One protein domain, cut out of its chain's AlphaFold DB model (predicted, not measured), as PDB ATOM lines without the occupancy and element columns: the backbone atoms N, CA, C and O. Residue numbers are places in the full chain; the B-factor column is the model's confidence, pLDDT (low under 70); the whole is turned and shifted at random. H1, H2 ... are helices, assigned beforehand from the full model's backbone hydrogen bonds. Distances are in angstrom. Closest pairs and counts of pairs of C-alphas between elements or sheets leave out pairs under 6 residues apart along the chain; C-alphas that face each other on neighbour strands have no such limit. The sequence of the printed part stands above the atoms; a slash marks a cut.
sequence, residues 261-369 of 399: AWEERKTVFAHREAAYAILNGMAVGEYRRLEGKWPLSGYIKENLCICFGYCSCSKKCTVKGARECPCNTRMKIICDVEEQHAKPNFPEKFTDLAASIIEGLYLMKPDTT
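This is residues 261 to 369 of the 399 residues of an uncharacterized protein of Polytolypa hystricis UAMH7299 (UniProt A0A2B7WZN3). Two long helices, H1 and H6, stand at opposite sides of a flat body, with four short helices between them and no named strand. H2 and H4 pack with their ends on residues 273 to 278 of H1, at wide angles to it, while H5 packs on both H3 and H6; the long unnamed stretch of residues 302 to 313 links H3 to H4, its C-alphas 3 to 13 A from the mean of all C-alphas. Residues 339 to 348, of which 346 to 348 belong to H6, stick out as a free loop. The printed part has 109 residues with six named helices, H1 to H6 in order along the chain, and its class is all helix. It is compact, with a radius of gyration of the C-alphas of 14.7 A, and spans 44 by 40 by 19 A.

H1, residues 261 to 279, touches H2, residues 284 to 291, with its residues 273 to 278 alone; the closest C-alphas, of Ala 274 and Val 284, are 5.1 A apart, and the lines are about perpendicular at 90 degrees. H4, residues 314 to 319, touches residues 274 to 278 of H1 alone, the closest C-alphas being those of Ala 274 and Thr 318 at 5.4 A; they run opposite ways at a steep tilt of 68 degrees, only just short of about perpendicular. H2 and H4 touch too, with the C-alphas of Val 284 and Thr 318 closest at 4.9 A, about perpendicular at 88 degrees. H3, residues 296 to 301, is close to H2 but not clearly touching it; the closest C-alphas, of Arg 289 and Leu 296, are 7.1 A apart. H3 touches H5, residues 328 to 334, the closest C-alphas being those of Ile 300 and Asn 328 at 6.1 A, opposite ways at a steep tilt of 52 degrees. H5 touches H6, residues 346 to 362, with the C-alphas of Arg 330 and Ser 356 closest at 5.0 A, opposite ways at a steep tilt of 45 degrees. H1 and H6 are apart. The packing is mostly crossed: of the five pairs that touch, 0 are at a shallow tilt. In H1 to H6 every O i to N i+4 pair is within hydrogen-bond range.

H1 begins at C-alpha 261, (145.129, 168.054, 139.061), and is 27.1 A long from first to last C-alpha. H2 is 10.5 A, H3 8.8 A, H4 8.7 A and H5 9.8 A long. H6 is 24.7 A long and ends at C-alpha 362, (138.515, 149.251, 107.503).

The C-alphas farthest apart, of Leu 279 and Asn 345, are 45.0 A apart. The printed part has no cut. The links from H3 to H4, 12 residues, and from H5 to H6, 11 residues, are long. The mean pLDDT of the printed part is 86.9, and residues 337 to 344 are under 70.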
ATOM      1  N   ALA A 261     145.686 169.037 138.140       77.75
ATOM      2  CA  ALA A 261     145.129 168.054 139.061       77.75
ATOM      3  C   ALA A 261     143.967 167.265 138.430       77.75
ATOM      4  O   ALA A 261     143.797 166.077 138.718       77.75
ATOM      5  N   TRP A 262     143.167 167.898 137.569       76.88
ATOM      6  CA  TRP A 262     142.130 167.217 136.793       76.88
ATOM      7  C   TRP A 262     142.732 166.253 135.763       76.88
ATOM      8  O   TRP A 262     142.328 165.087 135.711       76.88
ATOM      9  N   GLU A 263     143.738 166.691 135.001       79.19
ATOM     10  CA  GLU A 263     144.359 165.864 133.956       79.19
ATOM     11  C   GLU A 263     145.103 164.648 134.543       79.19
ATOM     12  O   GLU A 263     145.018 163.532 134.018       79.19
ATOM     13  N   GLU A 264     145.764 164.817 135.692       82.94
ATOM     14  CA  GLU A 264     146.383 163.713 136.434       82.94
ATOM     15  C   GLU A 264     145.341 162.697 136.920       82.94
ATOM     16  O   GLU A 264     145.501 161.488 136.716       82.94
ATOM     17  N   ARG A 265     144.231 163.158 137.519       84.50
ATOM     18  CA  ARG A 265     143.147 162.268 137.978       84.50
ATOM     19  C   ARG A 265     142.529 161.490 136.824       84.50
ATOM     20  O   ARG A 265     142.301 160.285 136.959       84.50
ATOM     21  N   LYS A 266     142.287 162.153 135.695       83.62
ATOM     22  CA  LYS A 266     141.782 161.538 134.464       83.62
ATOM     23  C   LYS A 266     142.736 160.464 133.949       83.62
ATOM     24  O   LYS A 266     142.305 159.351 133.647       83.62
ATOM     25  N   THR A 267     144.033 160.761 133.912       88.38
ATOM     26  CA  THR A 267     145.070 159.811 133.490       88.38
ATOM     27  C   THR A 267     145.085 158.574 134.390       88.38
ATOM     28  O   THR A 267     145.036 157.442 133.901       88.38
ATOM     29  N   VAL A 268     145.063 158.764 135.715       90.94
ATOM     30  CA  VAL A 268     144.994 157.663 136.691       90.94
ATOM     31  C   VAL A 268     143.723 156.834 136.505       90.94
ATOM     32  O   VAL A 268     143.784 155.604 136.516       90.94
ATOM     33  N   PHE A 269     142.572 157.481 136.312       91.25
ATOM     34  CA  PHE A 269     141.304 156.797 136.065       91.25
ATOM     35  C   PHE A 269     141.365 155.940 134.793       91.25
ATOM     36  O   PHE A 269     141.065 154.746 134.845       91.25
ATOM     37  N   ALA A 270     141.853 156.500 133.687       93.25
ATOM     38  CA  ALA A 270     142.000 155.787 132.424       93.25
ATOM     39  C   ALA A 270     142.950 154.579 132.533       93.25
ATOM     40  O   ALA A 270     142.681 153.523 131.953       93.25
ATOM     41  N   HIS A 271     144.036 154.695 133.305       95.06
ATOM     42  CA  HIS A 271     144.932 153.570 133.586       95.06
ATOM     43  C   HIS A 271     144.287 152.495 134.463       95.06
ATOM     44  O   HIS A 271     144.510 151.310 134.217       95.06
ATOM     45  N   ARG A 272     143.468 152.876 135.450       95.19
ATOM     46  CA  ARG A 272     142.720 151.914 136.275       95.19
ATOM     47  C   ARG A 272     141.739 151.109 135.434       95.19
ATOM     48  O   ARG A 272     141.735 149.889 135.532       95.19
ATOM     49  N   GLU A 273     140.949 151.764 134.588       96.12
ATOM     50  CA  GLU A 273     140.027 151.069 133.679       96.12
ATOM     51  C   GLU A 273     140.762 150.113 132.736       96.12
ATOM     52  O   GLU A 273     140.330 148.981 132.543       96.12
ATOM     53  N   ALA A 274     141.903 150.538 132.190       96.69
ATOM     54  CA  ALA A 274     142.741 149.678 131.365       96.69
ATOM     55  C   ALA A 274     143.282 148.466 132.135       96.69
ATOM     56  O   ALA A 274     143.246 147.354 131.615       96.69
ATOM     57  N   ALA A 275     143.736 148.653 133.378       96.75
ATOM     58  CA  ALA A 275     144.177 147.553 134.230       96.75
ATOM     59  C   ALA A 275     143.035 146.562 134.506       96.75
ATOM     60  O   ALA A 275     143.232 145.357 134.361       96.75
ATOM     61  N   TYR A 276     141.832 147.052 134.819       96.38
ATOM     62  CA  TYR A 276     140.655 146.195 134.981       96.38
ATOM     63  C   TYR A 276     140.311 145.438 133.699       96.38
ATOM     64  O   TYR A 276     140.065 144.235 133.757       96.38
ATOM     65  N   ALA A 277     140.345 146.096 132.541       97.00
ATOM     66  CA  ALA A 277     140.096 145.444 131.261       97.00
ATOM     67  C   ALA A 277     141.107 144.316 130.985       97.00
ATOM     68  O   ALA A 277     140.708 143.216 130.605       97.00
ATOM     69  N   ILE A 278     142.398 144.550 131.262       96.81
ATOM     70  CA  ILE A 278     143.465 143.542 131.129       96.81
ATOM     71  C   ILE A 278     143.206 142.343 132.045       96.81
ATOM     72  O   ILE A 278     143.300 141.206 131.588       96.81
ATOM     73  N   LEU A 279     142.859 142.584 133.313       96.62
ATOM     74  CA  LEU A 279     142.563 141.518 134.277       96.62
ATOM     75  C   LEU A 279     141.356 140.667 133.857       96.62
ATOM     76  O   LEU A 279     141.322 139.476 134.146       96.62
ATOM     77  N   ASN A 280     140.399 141.264 133.143       94.75
ATOM     78  CA  ASN A 280     139.229 140.578 132.593       94.75
ATOM     79  C   ASN A 280     139.454 140.027 131.170       94.75
ATOM     80  O   ASN A 280     138.523 139.500 130.567       94.75
ATOM     81  N   GLY A 281     140.663 140.156 130.612       94.50
ATOM     82  CA  GLY A 281     140.987 139.649 129.277       94.50
ATOM     83  C   GLY A 281     140.235 140.335 128.130       94.50
ATOM     84  O   GLY A 281     140.076 139.731 127.074       94.50
ATOM     85  N   MET A 282     139.777 141.577 128.311       95.56
ATOM     86  CA  MET A 282     138.993 142.326 127.319       95.56
ATOM     87  C   MET A 282     139.654 143.647 126.922       95.56
ATOM     88  O   MET A 282     140.575 144.134 127.581       95.56
ATOM     89  N   ALA A 283     139.195 144.251 125.823       96.12
ATOM     90  CA  ALA A 283     139.700 145.557 125.420       96.12
ATOM     91  C   ALA A 283     139.161 146.672 126.334       96.12
ATOM     92  O   ALA A 283     138.000 146.659 126.737       96.12
ATOM     93  N   VAL A 284     139.976 147.701 126.605       97.12
ATOM     94  CA  VAL A 284     139.565 148.827 127.473       97.12
ATOM     95  C   VAL A 284     138.313 149.549 126.965       97.12
ATOM     96  O   VAL A 284     137.501 150.013 127.759       97.12
ATOM     97  N   GLY A 285     138.130 149.624 125.644       95.62
ATOM     98  CA  GLY A 285     136.942 150.241 125.061       95.62
ATOM     99  C   GLY A 285     135.666 149.424 125.288       95.62
ATOM    100  O   GLY A 285     134.616 150.013 125.526       95.62
ATOM    101  N   GLU A 286     135.757 148.091 125.288       94.62
ATOM    102  CA  GLU A 286     134.640 147.193 125.621       94.62
ATOM    103  C   GLU A 286     134.281 147.298 127.096       94.62
ATOM    104  O   GLU A 286     133.116 147.482 127.436       94.62
ATOM    105  N   TYR A 287     135.297 147.281 127.962       96.25
ATOM    106  CA  TYR A 287     135.132 147.473 129.398       96.25
ATOM    107  C   TYR A 287     134.382 148.778 129.715       96.25
ATOM    108  O   TYR A 287     133.408 148.768 130.462       96.25
ATOM    109  N   ARG A 288     134.758 149.896 129.078       95.38
ATOM    110  CA  ARG A 288     134.082 151.199 129.240       95.38
ATOM    111  C   ARG A 288     132.613 151.187 128.811       95.38
ATOM    112  O   ARG A 288     131.792 151.828 129.461       95.38
ATOM    113  N   ARG A 289     132.274 150.460 127.741       92.94
ATOM    114  CA  ARG A 289     130.881 150.281 127.296       92.94
ATOM    115  C   ARG A 289     130.061 149.461 128.287       92.94
ATOM    116  O   ARG A 289     128.907 149.800 128.517       92.94
ATOM    117  N   LEU A 290     130.649 148.402 128.842       93.38
ATOM    118  CA  LEU A 290     129.970 147.484 129.758       93.38
ATOM    119  C   LEU A 290     129.759 148.091 131.147       93.38
ATOM    120  O   LEU A 290     128.672 147.987 131.702       93.38
ATOM    121  N   GLU A 291     130.783 148.735 131.701       92.50
ATOM    122  CA  GLU A 291     130.717 149.295 133.053       92.50
ATOM    123  C   GLU A 291     129.858 150.554 133.126       92.50
ATOM    124  O   GLU A 291     129.301 150.856 134.179       92.50
ATOM    125  N   GLY A 292     129.797 151.328 132.037       85.00
ATOM    126  CA  GLY A 292     128.953 152.519 131.950       85.00
ATOM    127  C   GLY A 292     129.286 153.614 132.969       85.00
ATOM    128  O   GLY A 292     128.416 154.413 133.304       85.00
ATOM    129  N   LYS A 293     130.529 153.672 133.475       87.38
ATOM    130  CA  LYS A 293     130.944 154.667 134.485       87.38
ATOM    131  C   LYS A 293     130.761 156.092 133.980       87.38
ATOM    132  O   LYS A 293     130.355 156.961 134.747       87.38
ATOM    133  N   TRP A 294     131.098 156.335 132.713       87.50
ATOM    134  CA  TRP A 294     130.868 157.597 132.014       87.50
ATOM    135  C   TRP A 294     130.022 157.343 130.758       87.50
ATOM    136  O   TRP A 294     130.119 156.267 130.159       87.50
ATOM    137  N   PRO A 295     129.226 158.328 130.305       90.12
ATOM    138  CA  PRO A 295     128.612 158.248 128.986       90.12
ATOM    139  C   PRO A 295     129.700 158.134 127.909       90.12
ATOM    140  O   PRO A 295     130.766 158.743 128.024       90.12
ATOM    141  N   LEU A 296     129.427 157.393 126.830       90.38
ATOM    142  CA  LEU A 296     130.396 157.191 125.742       90.38
ATOM    143  C   LEU A 296     130.892 158.513 125.145       90.38
ATOM    144  O   LEU A 296     132.080 158.649 124.862       90.38
ATOM    145  N   SER A 297     130.011 159.509 125.038       88.50
ATOM    146  CA  SER A 297     130.363 160.866 124.612       88.50
ATOM    147  C   SER A 297     131.401 161.528 125.523       88.50
ATOM    148  O   SER A 297     132.247 162.264 125.027       88.50
ATOM    149  N   GLY A 298     131.399 161.234 126.826       89.38
ATOM    150  CA  GLY A 298     132.407 161.710 127.773       89.38
ATOM    151  C   GLY A 298     133.792 161.155 127.453       89.38
ATOM    152  O   GLY A 298     134.738 161.919 127.296       89.38
ATOM    153  N   TYR A 299     133.907 159.839 127.247       92.31
ATOM    154  CA  TYR A 299     135.178 159.236 126.828       92.31
ATOM    155  C   TYR A 299     135.675 159.805 125.491       92.31
ATOM    156  O   TYR A 299     136.866 160.067 125.347       92.31
ATOM    157  N   ILE A 300     134.771 160.044 124.536       90.75
ATOM    158  CA  ILE A 300     135.109 160.618 123.226       90.75
ATOM    159  C   ILE A 300     135.622 162.062 123.354       90.75
ATOM    160  O   ILE A 300     136.611 162.422 122.710       90.75
ATOM    161  N   LYS A 301     134.979 162.899 124.184       88.31
ATOM    162  CA  LYS A 301     135.445 164.272 124.465       88.31
ATOM    163  C   LYS A 301     136.862 164.271 125.029       88.31
ATOM    164  O   LYS A 301     137.686 165.075 124.609       88.31
ATOM    165  N   GLU A 302     137.160 163.291 125.874       88.38
ATOM    166  CA  GLU A 302     138.473 163.094 126.484       88.38
ATOM    167  C   GLU A 302     139.493 162.344 125.603       88.38
ATOM    168  O   GLU A 302     140.564 161.972 126.080       88.38
ATOM    169  N   ASN A 303     139.186 162.105 124.322       90.88
ATOM    170  CA  ASN A 303     140.008 161.340 123.372       90.88
ATOM    171  C   ASN A 303     140.314 159.889 123.798       90.88
ATOM    172  O   ASN A 303     141.247 159.261 123.288       90.88
ATOM    173  N   LEU A 304     139.514 159.316 124.698       93.62
ATOM    174  CA  LEU A 304     139.692 157.971 125.230       93.62
ATOM    175  C   LEU A 304     139.004 156.911 124.358       93.62
ATOM    176  O   LEU A 304     137.946 157.107 123.768       93.62
ATOM    177  N   CYS A 305     139.620 155.730 124.281       95.00
ATOM    178  CA  CYS A 305     139.120 154.624 123.465       95.00
ATOM    179  C   CYS A 305     137.803 154.034 123.986       95.00
ATOM    180  O   CYS A 305     137.732 153.644 125.149       95.00
ATOM    181  N   ILE A 306     136.832 153.861 123.085       94.69
ATOM    182  CA  ILE A 306     135.573 153.122 123.299       94.69
ATOM    183  C   ILE A 306     135.363 152.025 122.242       94.69
ATOM    184  O   ILE A 306     134.242 151.597 121.983       94.69
ATOM    185  N   CYS A 307     136.414 151.626 121.528       93.75
ATOM    186  CA  CYS A 307     136.296 150.641 120.456       93.75
ATOM    187  C   CYS A 307     136.207 149.214 121.003       93.75
ATOM    188  O   CYS A 307     136.809 148.901 122.032       93.75
ATOM    189  N   PHE A 308     135.513 148.351 120.265       93.31
ATOM    190  CA  PHE A 308     135.473 146.920 120.539       93.31
ATOM    191  C   PHE A 308     136.829 146.235 120.302       93.31
ATOM    192  O   PHE A 308     137.740 146.795 119.676       93.31
ATOM    193  N   GLY A 309     136.963 145.004 120.789       92.06
ATOM    194  CA  GLY A 309     138.174 144.196 120.750       92.06
ATOM    195  C   GLY A 309     138.617 143.843 119.335       92.06
ATOM    196  O   GLY A 309     139.819 143.745 119.083       92.06
ATOM    197  N   TYR A 310     137.693 143.763 118.380       91.56
ATOM    198  CA  TYR A 310     138.002 143.555 116.963       91.56
ATOM    199  C   TYR A 310     138.617 144.784 116.275       91.56
ATOM    200  O   TYR A 310     139.147 144.676 115.172       91.56
ATOM    201  N   CYS A 311     138.607 145.967 116.898       91.94
ATOM    202  CA  CYS A 311     139.245 147.148 116.321       91.94
ATOM    203  C   CYS A 311     140.776 147.050 116.420       91.94
ATOM    204  O   CYS A 311     141.329 146.651 117.449       91.94
ATOM    205  N   SER A 312     141.490 147.488 115.385       89.94
ATOM    206  CA  SER A 312     142.957 147.516 115.318       89.94
ATOM    207  C   SER A 312     143.596 148.350 116.435       89.94
ATOM    208  O   SER A 312     144.689 148.033 116.911       89.94
ATOM    209  N   CYS A 313     142.903 149.382 116.929       90.94
ATOM    210  CA  CYS A 313     143.409 150.232 118.004       90.94
ATOM    211  C   CYS A 313     143.369 149.553 119.388       90.94
ATOM    212  O   CYS A 313     144.127 149.966 120.275       90.94
ATOM    213  N   SER A 314     142.529 148.519 119.559       94.12
ATOM    214  CA  SER A 314     142.141 147.921 120.849       94.12
ATOM    215  C   SER A 314     143.340 147.527 121.706       94.12
ATOM    216  O   SER A 314     143.454 147.979 122.844       94.12
ATOM    217  N   LYS A 315     144.291 146.765 121.151       93.12
ATOM    218  CA  LYS A 315     145.476 146.273 121.875       93.12
ATOM    219  C   LYS A 315     146.336 147.422 122.395       93.12
ATOM    220  O   LYS A 315     146.611 147.507 123.589       93.12
ATOM    221  N   LYS A 316     146.717 148.348 121.509       93.69
ATOM    222  CA  LYS A 316     147.544 149.512 121.862       93.69
ATOM    223  C   LYS A 316     146.810 150.409 122.890       93.69
ATOM    224  O   LYS A 316     147.453 150.937 123.790       93.69
ATOM    225  N   CYS A 317     145.483 150.582 122.779       95.19
ATOM    226  CA  CYS A 317     144.662 151.407 123.688       95.19
ATOM    227  C   CYS A 317     144.511 150.758 125.058       95.19
ATOM    228  O   CYS A 317     144.512 151.456 126.060       95.19
ATOM    229  N   THR A 318     144.426 149.434 125.095       96.44
ATOM    230  CA  THR A 318     144.309 148.675 126.340       96.44
ATOM    231  C   THR A 318     145.621 148.699 127.117       96.44
ATOM    232  O   THR A 318     145.613 148.934 128.314       96.44
ATOM    233  N   VAL A 319     146.767 148.562 126.440       94.44
ATOM    234  CA  VAL A 319     148.082 148.663 127.101       94.44
ATOM    235  C   VAL A 319     148.366 150.091 127.583       94.44
ATOM    236  O   VAL A 319     148.903 150.287 128.668       94.44
ATOM    237  N   LYS A 320     148.003 151.106 126.790       93.38
ATOM    238  CA  LYS A 320     148.196 152.523 127.128       93.38
ATOM    239  C   LYS A 320     146.844 153.193 127.388       93.38
ATOM    240  O   LYS A 320     146.374 153.945 126.543       93.38
ATOM    241  N   GLY A 321     146.229 152.923 128.541       88.50
ATOM    242  CA  GLY A 321     144.844 153.320 128.859       88.50
ATOM    243  C   GLY A 321     144.483 154.800 128.671       88.50
ATOM    244  O   GLY A 321     143.350 155.101 128.287       88.50
ATOM    245  N   ALA A 322     145.446 155.700 128.904       90.94
ATOM    246  CA  ALA A 322     145.300 157.151 128.765       90.94
ATOM    247  C   ALA A 322     145.698 157.699 127.380       90.94
ATOM    248  O   ALA A 322     145.647 158.904 127.161       90.94
ATOM    249  N   ARG A 323     146.125 156.847 126.435       91.56
ATOM    250  CA  ARG A 323     146.501 157.326 125.099       91.56
ATOM    251  C   ARG A 323     145.286 157.857 124.352       91.56
ATOM    252  O   ARG A 323     144.205 157.266 124.423       91.56
ATOM    253  N   GLU A 324     145.528 158.842 123.500       91.62
ATOM    254  CA  GLU A 324     144.537 159.276 122.527       91.62
ATOM    255  C   GLU A 324     144.204 158.143 121.549       91.62
ATOM    256  O   GLU A 324     145.078 157.468 120.978       91.62
ATOM    257  N   CYS A 325     142.908 157.885 121.394       91.88
ATOM    258  CA  CYS A 325     142.417 156.869 120.486       91.88
ATOM    259  C   CYS A 325     142.454 157.394 119.040       91.88
ATOM    260  O   CYS A 325     141.832 158.414 118.753       91.88
ATOM    261  N   PRO A 326     143.076 156.675 118.086       88.94
ATOM    262  CA  PRO A 326     143.071 157.090 116.684       88.94
ATOM    263  C   PRO A 326     141.665 157.050 116.066       88.94
ATOM    264  O   PRO A 326     141.397 157.748 115.100       88.94
ATOM    265  N   CYS A 327     140.741 156.273 116.643       89.75
ATOM    266  CA  CYS A 327     139.348 156.224 116.207       89.75
ATOM    267  C   CYS A 327     138.506 157.388 116.747       89.75
ATOM    268  O   CYS A 327     137.309 157.431 116.473       89.75
ATOM    269  N   ASN A 328     139.075 158.300 117.544       86.88
ATOM    270  CA  ASN A 328     138.269 159.298 118.234       86.88
ATOM    271  C   ASN A 328     137.541 160.241 117.270       86.88
ATOM    272  O   ASN A 328     136.376 160.552 117.486       86.88
ATOM    273  N   THR A 329     138.189 160.616 116.165       83.88
ATOM    274  CA  THR A 329     137.587 161.438 115.107       83.88
ATOM    275  C   THR A 329     136.297 160.826 114.562       83.88
ATOM    276  O   THR A 329     135.258 161.482 114.593       83.88
ATOM    277  N   ARG A 330     136.317 159.553 114.138       86.06
ATOM    278  CA  ARG A 330     135.096 158.881 113.662       86.06
ATOM    279  C   ARG A 330     134.037 158.758 114.756       86.06
ATOM    280  O   ARG A 330     132.850 158.890 114.483       86.06
ATOM    281  N   MET A 331     134.457 158.541 116.003       88.25
ATOM    282  CA  MET A 331     133.534 158.413 117.133       88.25
ATOM    283  C   MET A 331     132.848 159.742 117.468       88.25
ATOM    284  O   MET A 331     131.668 159.730 117.799       88.25
ATOM    285  N   LYS A 332     133.533 160.886 117.322       85.50
ATOM    286  CA  LYS A 332     132.919 162.217 117.457       85.50
ATOM    287  C   LYS A 332     131.784 162.427 116.461       85.50
ATOM    288  O   LYS A 332     130.742 162.926 116.863       85.50
ATOM    289  N   ILE A 333     131.966 162.002 115.208       82.62
ATOM    290  CA  ILE A 333     130.941 162.100 114.156       82.62
ATOM    291  C   ILE A 333     129.757 161.176 114.470       82.62
ATOM    292  O   ILE A 333     128.610 161.605 114.440       82.62
ATOM    293  N   ILE A 334     130.037 159.914 114.810       83.38
ATOM    294  CA  ILE A 334     129.025 158.899 115.154       83.38
ATOM    295  C   ILE A 334     128.175 159.337 116.352       83.38
ATOM    296  O   ILE A 334     126.967 159.124 116.359       83.38
ATOM    297  N   CYS A 335     128.798 159.930 117.369       79.69
ATOM    298  CA  CYS A 335     128.114 160.383 118.576       79.69
ATOM    299  C   CYS A 335     127.688 161.860 118.525       79.69
ATOM    300  O   CYS A 335     127.286 162.382 119.563       79.69
ATOM    301  N   ASP A 336     127.804 162.513 117.361       74.75
ATOM    302  CA  ASP A 336     127.484 163.927 117.119       74.75
ATOM    303  C   ASP A 336     127.984 164.860 118.243       74.75
ATOM    304  O   ASP A 336     127.265 165.692 118.789       74.75
ATOM    305  N   VAL A 337     129.231 164.642 118.678       55.03
ATOM    306  CA  VAL A 337     129.810 165.268 119.886       55.03
ATOM    307  C   VAL A 337     130.209 166.730 119.643       55.03
ATOM    308  O   VAL A 337     130.575 167.435 120.584       55.03
ATOM    309  N   GLU A 338     130.133 167.202 118.400       54.31
ATOM    310  CA  GLU A 338     130.407 168.590 118.039       54.31
ATOM    311  C   GLU A 338     129.106 169.397 118.081       54.31
ATOM    312  O   GLU A 338     128.143 169.087 117.387       54.31
ATOM    313  N   GLU A 339     129.068 170.427 118.931       48.12
ATOM    314  CA  GLU A 339     127.920 171.319 119.116       48.12
ATOM    315  C   GLU A 339     127.580 172.031 117.795       48.12
ATOM    316  O   GLU A 339     128.195 173.023 117.401       48.12
ATOM    317  N   GLN A 340     126.602 171.495 117.064       48.34
ATOM    318  CA  GLN A 340     126.171 172.043 115.783       48.34
ATOM    319  C   GLN A 340     125.396 173.353 115.983       48.34
ATOM    320  O   GLN A 340     124.185 173.367 116.206       48.34
ATOM    321  N   HIS A 341     126.088 174.481 115.812       38.78
ATOM    322  CA  HIS A 341     125.488 175.816 115.677       38.78
ATOM    323  C   HIS A 341     124.833 176.078 114.303       38.78
ATOM    324  O   HIS A 341     124.317 177.169 114.060       38.78
ATOM    325  N   ALA A 342     124.781 175.090 113.408       50.12
ATOM    326  CA  ALA A 342     124.034 175.163 112.155       50.12
ATOM    327  C   ALA A 342     123.372 173.814 111.863       50.12
ATOM    328  O   ALA A 342     124.017 172.780 112.003       50.12
ATOM    329  N   LYS A 343     122.101 173.820 111.431       53.41
ATOM    330  CA  LYS A 343     121.425 172.606 110.943       53.41
ATOM    331  C   LYS A 343     122.252 172.020 109.793       53.41
ATOM    332  O   LYS A 343     122.318 172.671 108.747       53.41
ATOM    333  N   PRO A 344     122.853 170.829 109.939       56.31
ATOM    334  CA  PRO A 344     123.591 170.219 108.849       56.31
ATOM    335  C   PRO A 344     122.660 169.977 107.673       56.31
ATOM    336  O   PRO A 344     121.478 169.656 107.846       56.31
ATOM    337  N   ASN A 345     123.214 170.069 106.469       73.56
ATOM    338  CA  ASN A 345     122.552 169.537 105.297       73.56
ATOM    339  C   ASN A 345     122.319 168.030 105.515       73.56
ATOM    340  O   ASN A 345     123.260 167.260 105.707       73.56
ATOM    341  N   PHE A 346     121.054 167.613 105.529       79.62
ATOM    342  CA  PHE A 346     120.650 166.269 105.938       79.62
ATOM    343  C   PHE A 346     121.358 165.150 105.135       79.62
ATOM    344  O   PHE A 346     121.982 164.289 105.755       79.62
ATOM    345  N   PRO A 347     121.405 165.182 103.784       85.50
ATOM    346  CA  PRO A 347     122.197 164.239 102.984       85.50
ATOM    347  C   PRO A 347     123.696 164.184 103.310       85.50
ATOM    348  O   PRO A 347     124.316 163.122 103.177       85.50
ATOM    349  N   GLU A 348     124.298 165.309 103.704       84.69
ATOM    350  CA  GLU A 348     125.721 165.378 104.055       84.69
ATOM    351  C   GLU A 348     125.982 164.696 105.394       84.69
ATOM    352  O   GLU A 348     126.908 163.892 105.464       84.69
ATOM    353  N   LYS A 349     125.106 164.886 106.394       85.06
ATOM    354  CA  LYS A 349     125.194 164.181 107.687       85.06
ATOM    355  C   LYS A 349     125.262 162.661 107.498       85.06
ATOM    356  O   LYS A 349     126.147 162.010 108.044       85.06
ATOM    357  N   PHE A 350     124.398 162.084 106.657       88.50
ATOM    358  CA  PHE A 350     124.445 160.639 106.375       88.50
ATOM    359  C   PHE A 350     125.639 160.206 105.529       88.50
ATOM    360  O   PHE A 350     126.014 159.036 105.557       88.50
ATOM    361  N   THR A 351     126.229 161.120 104.760       90.25
ATOM    362  CA  THR A 351     127.476 160.846 104.037       90.25
ATOM    363  C   THR A 351     128.639 160.755 105.023       90.25
ATOM    364  O   THR A 351     129.404 159.795 104.976       90.25
ATOM    365  N   ASP A 352     128.722 161.695 105.967       87.00
ATOM    366  CA  ASP A 352     129.752 161.710 107.009       87.00
ATOM    367  C   ASP A 352     129.596 160.512 107.969       87.00
ATOM    368  O   ASP A 352     130.586 159.875 108.344       87.00
ATOM    369  N   LEU A 353     128.353 160.138 108.303       89.31
ATOM    370  CA  LEU A 353     128.049 158.935 109.081       89.31
ATOM    371  C   LEU A 353     128.451 157.654 108.332       89.31
ATOM    372  O   LEU A 353     129.106 156.790 108.915       89.31
ATOM    373  N   ALA A 354     128.112 157.541 107.039       91.88
ATOM    374  CA  ALA A 354     128.515 156.401 106.214       91.88
ATOM    375  C   ALA A 354     130.040 156.251 106.178       91.88
ATOM    376  O   ALA A 354     130.559 155.166 106.444       91.88
ATOM    377  N   ALA A 355     130.756 157.346 105.916       90.00
ATOM    378  CA  ALA A 355     132.214 157.362 105.901       90.00
ATOM    379  C   ALA A 355     132.808 156.909 107.249       90.00
ATOM    380  O   ALA A 355     133.721 156.083 107.269       90.00
ATOM    381  N   SER A 356     132.236 157.363 108.368       89.12
ATOM    382  CA  SER A 356     132.699 157.016 109.722       89.12
ATOM    383  C   SER A 356     132.495 155.536 110.074       89.12
ATOM    384  O   SER A 356     133.336 154.928 110.744       89.12
ATOM    385  N   ILE A 357     131.392 154.931 109.620       91.44
ATOM    386  CA  ILE A 357     131.123 153.496 109.812       91.44
ATOM    387  C   ILE A 357     132.061 152.658 108.939       91.44
ATOM    388  O   ILE A 357     132.663 151.703 109.427       91.44
ATOM    389  N   ILE A 358     132.247 153.041 107.675       91.19
ATOM    390  CA  ILE A 358     133.165 152.363 106.748       91.19
ATOM    391  C   ILE A 358     134.601 152.404 107.268       91.19
ATOM    392  O   ILE A 358     135.291 151.387 107.249       91.19
ATOM    393  N   GLU A 359     135.044 153.553 107.782       88.06
ATOM    394  CA  GLU A 359     136.352 153.670 108.423       88.06
ATOM    395  C   GLU A 359     136.497 152.658 109.570       88.06
ATOM    396  O   GLU A 359     137.549 152.045 109.729       88.06
ATOM    397  N   GLY A 360     135.421 152.412 110.321       88.44
ATOM    398  CA  GLY A 360     135.360 151.348 111.319       88.44
ATOM    399  C   GLY A 360     135.635 149.961 110.782       88.44
ATOM    400  O   GLY A 360     136.505 149.267 111.308       88.44
ATOM    401  N   LEU A 361     134.943 149.598 109.705       90.62
ATOM    402  CA  LEU A 361     135.106 148.315 109.023       90.62
ATOM    403  C   LEU A 361     136.532 148.145 108.482       90.62
ATOM    404  O   LEU A 361     137.114 147.066 108.572       90.62
ATOM    405  N   TYR A 362     137.134 149.231 107.995       88.50
ATOM    406  CA  TYR A 362     138.515 149.251 107.503       88.50
ATOM    407  C   TYR A 362     139.562 149.185 108.618       88.50
ATOM    408  O   TYR A 362     140.737 148.938 108.349       88.50
ATOM    409  N   LEU A 363     139.168 149.466 109.858       87.31
ATOM    410  CA  LEU A 363     140.021 149.386 111.039       87.31
ATOM    411  C   LEU A 363     139.810 148.087 111.821       87.31
ATOM    412  O   LEU A 363     140.442 147.919 112.863       87.31
ATOM    413  N   MET A 364     138.950 147.178 111.364       88.88
ATOM    414  CA  MET A 364     138.836 145.845 111.955       88.88
ATOM    415  C   MET A 364     140.128 145.052 111.724       88.88
ATOM    416  O   MET A 364     140.824 145.245 110.726       88.88
ATOM    417  N   LYS A 365     140.482 144.178 112.666       86.31
ATOM    418  CA  LYS A 365     141.662 143.319 112.531       86.31
ATOM    419  C   LYS A 365     141.460 142.289 111.404       86.31
ATOM    420  O   LYS A 365     140.323 141.886 111.163       86.31
ATOM    421  N   PRO A 366     142.531 141.797 110.758       78.25
ATOM    422  CA  PRO A 366     142.411 140.797 109.692       78.25
ATOM    423  C   PRO A 366     141.756 139.472 110.118       78.25
ATOM    424  O   PRO A 366     141.164 138.791 109.292       78.25
ATOM    425  N   ASP A 367     141.857 139.103 111.398       82.19
ATOM    426  CA  ASP A 367     141.295 137.882 111.993       82.19
ATOM    427  C   ASP A 367     139.857 138.052 112.512       82.19
ATOM    428  O   ASP A 367     139.313 137.154 113.153       82.19
ATOM    429  N   THR A 368     139.229 139.194 112.225       86.12
ATOM    430  CA  THR A 368     137.867 139.490 112.671       86.12
ATOM    431  C   THR A 368     136.861 138.523 112.051       86.12
ATOM    432  O   THR A 368     136.841 138.283 110.843       86.12
ATOM    433  N   THR A 369     135.975 137.990 112.884       88.75
ATOM    434  CA  THR A 369     134.944 137.048 112.460       88.75
ATOM    435  C   THR A 369     133.834 137.739 111.666       88.75
ATOM    436  O   THR A 369     133.540 138.927 111.827       88.75
TER     437      THR A 369